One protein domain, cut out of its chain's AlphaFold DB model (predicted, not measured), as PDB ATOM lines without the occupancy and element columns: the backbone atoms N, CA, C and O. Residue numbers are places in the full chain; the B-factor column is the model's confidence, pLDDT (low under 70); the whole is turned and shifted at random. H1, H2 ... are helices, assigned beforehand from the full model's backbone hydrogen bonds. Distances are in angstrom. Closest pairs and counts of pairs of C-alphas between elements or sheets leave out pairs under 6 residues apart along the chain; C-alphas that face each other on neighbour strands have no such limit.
ATOM      1  N   ILE A 239      42.945  27.844  33.113       65.31
ATOM      2  CA  ILE A 239      41.804  28.524  32.487       65.31
ATOM      3  C   ILE A 239      41.364  29.609  33.478       65.31
ATOM      4  O   ILE A 239      41.560  29.428  34.680       65.31
ATOM      5  N   ASP A 240      40.811  30.727  33.004       66.75
ATOM      6  CA  ASP A 240      40.300  31.807  33.862       66.75
ATOM      7  C   ASP A 240      39.033  31.341  34.611       66.75
ATOM      8  O   ASP A 240      37.882  31.594  34.248       66.75
ATOM      9  N   VAL A 241      39.262  30.487  35.606       68.25
ATOM     10  CA  VAL A 241      38.245  29.804  36.389       68.25
ATOM     11  C   VAL A 241      38.036  30.585  37.662       68.25
ATOM     12  O   VAL A 241      38.843  30.530  38.592       68.25
ATOM     13  N   THR A 242      36.914  31.292  37.725       72.88
ATOM     14  CA  THR A 242      36.461  31.861  38.982       72.88
ATOM     15  C   THR A 242      35.819  30.763  39.816       72.88
ATOM     16  O   THR A 242      35.209  29.820  39.316       72.88
ATOM     17  N   LYS A 243      35.917  30.886  41.138       70.19
ATOM     18  CA  LYS A 243      35.193  29.996  42.048       70.19
ATOM     19  C   LYS A 243      33.708  29.944  41.671       70.19
ATOM     20  O   LYS A 243      33.119  28.874  41.737       70.19
ATOM     21  N   ASP A 244      33.117  31.058  41.254       79.56
ATOM     22  CA  ASP A 244      31.683  31.165  40.989       79.56
ATOM     23  C   ASP A 244      31.249  30.491  39.685       79.56
ATOM     24  O   ASP A 244      30.221  29.814  39.681       79.56
ATOM     25  N   ASN A 245      32.042  30.573  38.608       78.38
ATOM     26  CA  ASN A 245      31.660  29.963  37.332       78.38
ATOM     27  C   ASN A 245      31.613  28.420  37.404       78.38
ATOM     28  O   ASN A 245      30.674  27.808  36.893       78.38
ATOM     29  N   VAL A 246      32.544  27.787  38.129       79.44
ATOM     30  CA  VAL A 246      32.542  26.334  38.369       79.44
ATOM     31  C   VAL A 246      31.458  25.935  39.363       79.44
ATOM     32  O   VAL A 246      30.808  24.908  39.168       79.44
ATOM     33  N   ASN A 247      31.220  26.735  40.409       81.12
ATOM     34  CA  ASN A 247      30.160  26.423  41.373       81.12
ATOM     35  C   ASN A 247      28.798  26.415  40.716       81.12
ATOM     36  O   ASN A 247      28.061  25.455  40.907       81.12
ATOM     37  N   ASN A 248      28.476  27.469  39.969       86.38
ATOM     38  CA  ASN A 248      27.161  27.618  39.367       86.38
ATOM     39  C   ASN A 248      26.916  26.469  38.393       86.38
ATOM     40  O   ASN A 248      25.929  25.762  38.542       86.38
ATOM     41  N   GLY A 249      27.887  26.156  37.530       86.44
ATOM     42  CA  GLY A 249      27.767  25.026  36.613       86.44
ATOM     43  C   GLY A 249      27.614  23.662  37.310       86.44
ATOM     44  O   GLY A 249      26.807  22.837  36.885       86.44
ATOM     45  N   ILE A 250      28.335  23.408  38.410       84.00
ATOM     46  CA  ILE A 250      28.166  22.171  39.195       84.00
ATOM     47  C   ILE A 250      26.793  22.137  39.872       84.00
ATOM     48  O   ILE A 250      26.122  21.108  39.823       84.00
ATOM     49  N   MET A 251      26.372  23.234  40.503       85.06
ATOM     50  CA  MET A 251      25.082  23.327  41.190       85.06
ATOM     51  C   MET A 251      23.912  23.225  40.213       85.06
ATOM     52  O   MET A 251      22.903  22.599  40.532       85.06
ATOM     53  N   ASP A 252      24.062  23.748  38.999       88.75
ATOM     54  CA  ASP A 252      23.096  23.581  37.923       88.75
ATOM     55  C   ASP A 252      22.929  22.098  37.594       88.75
ATOM     56  O   ASP A 252      21.804  21.600  37.598       88.75
ATOM     57  N   VAL A 253      24.030  21.370  37.375       88.19
ATOM     58  CA  VAL A 253      23.996  19.921  37.110       88.19
ATOM     59  C   VAL A 253      23.387  19.143  38.285       88.19
ATOM     60  O   VAL A 253      22.638  18.193  38.075       88.19
ATOM     61  N   GLN A 254      23.687  19.527  39.531       83.69
ATOM     62  CA  GLN A 254      23.141  18.869  40.726       83.69
ATOM     63  C   GLN A 254      21.652  19.172  40.955       83.69
ATOM     64  O   GLN A 254      20.948  18.354  41.538       83.69
ATOM     65  N   SER A 255      21.169  20.331  40.506       87.31
ATOM     66  CA  SER A 255      19.768  20.753  40.645       87.31
ATOM     67  C   SER A 255      18.863  20.275  39.507       87.31
ATOM     68  O   SER A 255      17.661  20.544  39.532       87.31
ATOM     69  N   SER A 256      19.415  19.560  38.519       90.94
ATOM     70  CA  SER A 256      18.652  18.984  37.416       90.94
ATOM     71  C   SER A 256      17.539  18.067  37.917       90.94
ATOM     72  O   SER A 256      17.779  17.109  38.650       90.94
ATOM     73  N   ARG A 257      16.311  18.325  37.465       91.25
ATOM     74  CA  ARG A 257      15.122  17.549  37.853       91.25
ATOM     75  C   ARG A 257      14.843  16.387  36.909       91.25
ATOM     76  O   ARG A 257      14.032  15.519  37.216       91.25
ATOM     77  N   THR A 258      15.498  16.372  35.748       92.31
ATOM     78  CA  THR A 258      15.347  15.331  34.728       92.31
ATOM     79  C   THR A 258      16.697  14.928  34.146       92.31
ATOM     80  O   THR A 258      17.638  15.721  34.120       92.31
ATOM     81  N   LEU A 259      16.781  13.706  33.608       88.75
ATOM     82  CA  LEU A 259      17.977  13.226  32.907       88.75
ATOM     83  C   LEU A 259      18.324  14.100  31.690       88.75
ATOM     84  O   LEU A 259      19.493  14.344  31.409       88.75
ATOM     85  N   ARG A 260      17.307  14.611  30.988       93.50
ATOM     86  CA  ARG A 260      17.495  15.522  29.853       93.50
ATOM     87  C   ARG A 260      18.159  16.825  30.290       93.50
ATOM     88  O   ARG A 260      19.141  17.231  29.683       93.50
ATOM     89  N   GLU A 261      17.638  17.448  31.345       93.62
ATOM     90  CA  GLU A 261      18.197  18.682  31.903       93.62
ATOM     91  C   GLU A 261      19.622  18.460  32.429       93.62
ATOM     92  O   GLU A 261      20.499  19.292  32.207       93.62
ATOM     93  N   TYR A 262      19.865  17.321  33.081       91.62
ATOM     94  CA  TYR A 262      21.197  16.914  33.525       91.62
ATOM     95  C   TYR A 262      22.181  16.854  32.355       91.62
ATOM     96  O   TYR A 262      23.213  17.520  32.390       91.62
ATOM     97  N   ASN A 263      21.842  16.122  31.290       91.62
ATOM     98  CA  ASN A 263      22.711  15.977  30.122       91.62
ATOM     99  C   ASN A 263      22.980  17.328  29.441       91.62
ATOM    100  O   ASN A 263      24.131  17.644  29.156       91.62
ATOM    101  N   GLN A 264      21.950  18.164  29.270       94.31
ATOM    102  CA  GLN A 264      22.097  19.507  28.695       94.31
ATOM    103  C   GLN A 264      23.053  20.390  29.510       94.31
ATOM    104  O   GLN A 264      23.933  21.043  28.949       94.31
ATOM    105  N   LYS A 265      22.918  20.389  30.841       92.00
ATOM    106  CA  LYS A 265      23.790  21.166  31.730       92.00
ATOM    107  C   LYS A 265      25.213  20.607  31.779       92.00
ATOM    108  O   LYS A 265      26.163  21.384  31.841       92.00
ATOM    109  N   VAL A 266      25.388  19.285  31.691       88.31
ATOM    110  CA  VAL A 266      26.713  18.654  31.559       88.31
ATOM    111  C   VAL A 266      27.390  19.069  30.252       88.31
ATOM    112  O   VAL A 266      28.559  19.451  30.280       88.31
ATOM    113  N   GLU A 267      26.677  19.056  29.126       90.06
ATOM    114  CA  GLU A 267      27.206  19.518  27.835       90.06
ATOM    115  C   GLU A 267      27.609  20.997  27.884       90.06
ATOM    116  O   GLU A 267      28.675  21.372  27.394       90.06
ATOM    117  N   GLN A 268      26.789  21.848  28.505       88.69
ATOM    118  CA  GLN A 268      27.116  23.262  28.693       88.69
ATOM    119  C   GLN A 268      28.363  23.441  29.567       88.69
ATOM    120  O   GLN A 268      29.248  24.226  29.227       88.69
ATOM    121  N   LEU A 269      28.478  22.670  30.651       84.94
ATOM    122  CA  LEU A 269      29.652  22.687  31.517       84.94
ATOM    123  C   LEU A 269      30.920  22.270  30.756       84.94
ATOM    124  O   LEU A 269      31.959  22.905  30.905       84.94
ATOM    125  N   GLN A 270      30.835  21.247  29.901       85.19
ATOM    126  CA  GLN A 270      31.952  20.803  29.060       85.19
ATOM    127  C   GLN A 270      32.371  21.854  28.026       85.19
ATOM    128  O   GLN A 270      33.563  22.018  27.784       85.19
ATOM    129  N   LYS A 271      31.414  22.588  27.443       85.75
ATOM    130  CA  LYS A 271      31.704  23.708  26.530       85.75
ATOM    131  C   LYS A 271      32.405  24.863  27.243       85.75
ATOM    132  O   LYS A 271      33.321  25.451  26.680       85.75
ATOM    133  N   ASN A 272      31.995  25.160  28.477       80.88
ATOM    134  CA  ASN A 272      32.578  26.234  29.287       80.88
ATOM    135  C   ASN A 272      33.975  25.877  29.822       80.88
ATOM    136  O   ASN A 272      34.803  26.761  30.024       80.88
ATOM    137  N   PHE A 273      34.237  24.586  30.039       78.12
ATOM    138  CA  PHE A 273      35.511  24.073  30.539       78.12
ATOM    139  C   PHE A 273      36.030  22.951  29.630       78.12
ATOM    140  O   PHE A 273      36.027  21.780  30.033       78.12
ATOM    141  N   PRO A 274      36.475  23.278  28.402       73.00
ATOM    142  CA  PRO A 274      36.984  22.278  27.479       73.00
ATOM    143  C   PRO A 274      38.215  21.618  28.101       73.00
ATOM    144  O   PRO A 274      39.236  22.256  28.368       73.00
ATOM    145  N   LEU A 275      38.115  20.318  28.371       64.44
ATOM    146  CA  LEU A 275      39.273  19.531  28.768       64.44
ATOM    147  C   LEU A 275      40.229  19.507  27.574       64.44
ATOM    148  O   LEU A 275      39.857  19.010  26.512       64.44
ATOM    149  N   ARG A 276      41.474  19.966  27.750       57.41
ATOM    150  CA  ARG A 276      42.548  19.499  26.866       57.41
ATOM    151  C   ARG A 276      42.628  17.989  27.059       57.41
ATOM    152  O   ARG A 276      43.081  17.519  28.105       57.41
ATOM    153  N   GLN A 277      42.103  17.229  26.104       47.28
ATOM    154  CA  GLN A 277      42.316  15.794  26.069       47.28
ATOM    155  C   GLN A 277      43.802  15.585  25.805       47.28
ATOM    156  O   GLN A 277      44.256  15.657  24.669       47.28
ATOM    157  N   ASN A 278      44.574  15.311  26.854       42.41
ATOM    158  CA  ASN A 278      45.847  14.639  26.656       42.41
ATOM    159  C   ASN A 278      45.503  13.217  26.198       42.41
ATOM    160  O   ASN A 278      45.256  12.329  27.016       42.41
ATOM    161  N   LEU A 279      45.401  13.029  24.884       35.28
ATOM    162  CA  LEU A 279      45.373  11.717  24.256       35.28
ATOM    163  C   LEU A 279      46.722  11.058  24.548       35.28
ATOM    164  O   LEU A 279      47.717  11.316  23.882       35.28
ATOM    165  N   TYR A 280      46.764  10.205  25.569       34.22
ATOM    166  CA  TYR A 280      47.874   9.278  25.761       34.22
ATOM    167  C   TYR A 280      47.719   8.130  24.757       34.22
ATOM    168  O   TYR A 280      47.345   7.015  25.113       34.22
ATOM    169  N   LEU A 281      47.973   8.420  23.481       35.59
ATOM    170  CA  LEU A 281      48.214   7.399  22.469       35.59
ATOM    171  C   LEU A 281      49.691   7.007  22.559       35.59
ATOM    172  O   LEU A 281      50.576   7.799  22.248       35.59
ATOM    173  N   SER A 282      49.945   5.801  23.070       39.41
ATOM    174  CA  SER A 282      51.179   5.030  22.844       39.41
ATOM    175  C   SER A 282      52.505   5.819  22.825       39.41
ATOM    176  O   SER A 282      53.303   5.675  21.902       39.41
ATOM    177  N   GLY A 283      52.774   6.622  23.858       37.78
ATOM    178  CA  GLY A 283      54.133   7.089  24.160       37.78
ATOM    179  C   GLY A 283      54.649   8.327  23.416       37.78
ATOM    180  O   GLY A 283      55.824   8.646  23.578       37.78
ATOM    181  N   GLN A 284      53.821   9.072  22.675       36.31
ATOM    182  CA  GLN A 284      54.205  10.404  22.190       36.31
ATOM    183  C   GLN A 284      53.153  11.454  22.554       36.31
ATOM    184  O   GLN A 284      51.984  11.342  22.203       36.31
ATOM    185  N   VAL A 285      53.584  12.479  23.292       33.53
ATOM    186  CA  VAL A 285      52.743  13.623  23.658       33.53
ATOM    187  C   VAL A 285      52.694  14.573  22.465       33.53
ATOM    188  O   VAL A 285      53.679  15.248  22.182       33.53
ATOM    189  N   GLN A 286      51.551  14.654  21.787       36.47
ATOM    190  CA  GLN A 286      51.221  15.820  20.967       36.47
ATOM    191  C   GLN A 286      50.241  16.706  21.734       36.47
ATOM    192  O   GLN A 286      49.228  16.237  22.247       36.47
ATOM    193  N   VAL A 287      50.586  17.988  21.845       35.03
ATOM    194  CA  VAL A 287      49.730  19.016  22.439       35.03
ATOM    195  C   VAL A 287      48.894  19.621  21.312       35.03
ATOM    196  O   VAL A 287      49.465  20.211  20.398       35.03
ATOM    197  N   GLN A 288      47.568  19.481  21.388       40.22
ATOM    198  CA  GLN A 288      46.625  20.415  20.760       40.22
ATOM    199  C   GLN A 288      46.139  21.415  21.816       40.22
ATOM    200  O   GLN A 288      45.850  20.994  22.964       40.22
TER     201      GLN A 288
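Overview. This is residues 239 to 288 of the 288 residues of an uncharacterized protein of Phytophthora megakarya (UniProt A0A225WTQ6). Two helices, H2 and H1, fold back on each other as a helical hairpin, nearly antiparallel and side by side, and from the last residue of H2 a long tail with no named element runs away from the pair. The tail turns back near its tip, where residues 280 to 285 stand free. The printed part has 50 residues with two named helices, H1 then H2 along the chain, and no named strand; the class is all helix. The whole is flat and only just loose, close to extended, with a radius of gyration of the C-alphas of 14.4 A and spans of 42 by 25 by 12 A.

Along the chain. H2, the longest helix, holds residues 259 to 272 and measures 19.9 A from first to last C-alpha, with C-alpha 259 at (17.977, 13.226, 32.907) and C-alpha 272 at (32.578, 26.234, 29.287). H1 holds residues 243 to 254 and measures 16.5 A, beginning with C-alpha 243 at (35.193, 29.996, 42.048). Residues 273 to 288 follow H2 with no named element.

Arrangement. H2 and H1 touch, with 9 pairs of C-alphas within 8 A. Their closest C-alphas, those of Tyr 262 and Val 253, are 5.5 A apart. H1 touches H2 with residues 249 to 254 alone. The two helices run opposite ways at a shallow tilt of 21 degrees, and their centres are 11.2 A apart. They form a helical hairpin over a tight link of 4 residues. In H1 and H2 every O i to N i+4 pair is within hydrogen-bond range.

Size, cuts and confidence. The two C-alphas farthest apart, those of Arg 257 and Gln 284, are 42.7 A apart, while those of Ile 239 and Gln 288, the first and last printed, are 15.1 A apart. The printed part has no cut and ends at residue 288, the chain's last residue. The mean pLDDT of the printed part is 72.0, and it is under 70 at residues 239 to 241 and 275 to 288 of this model.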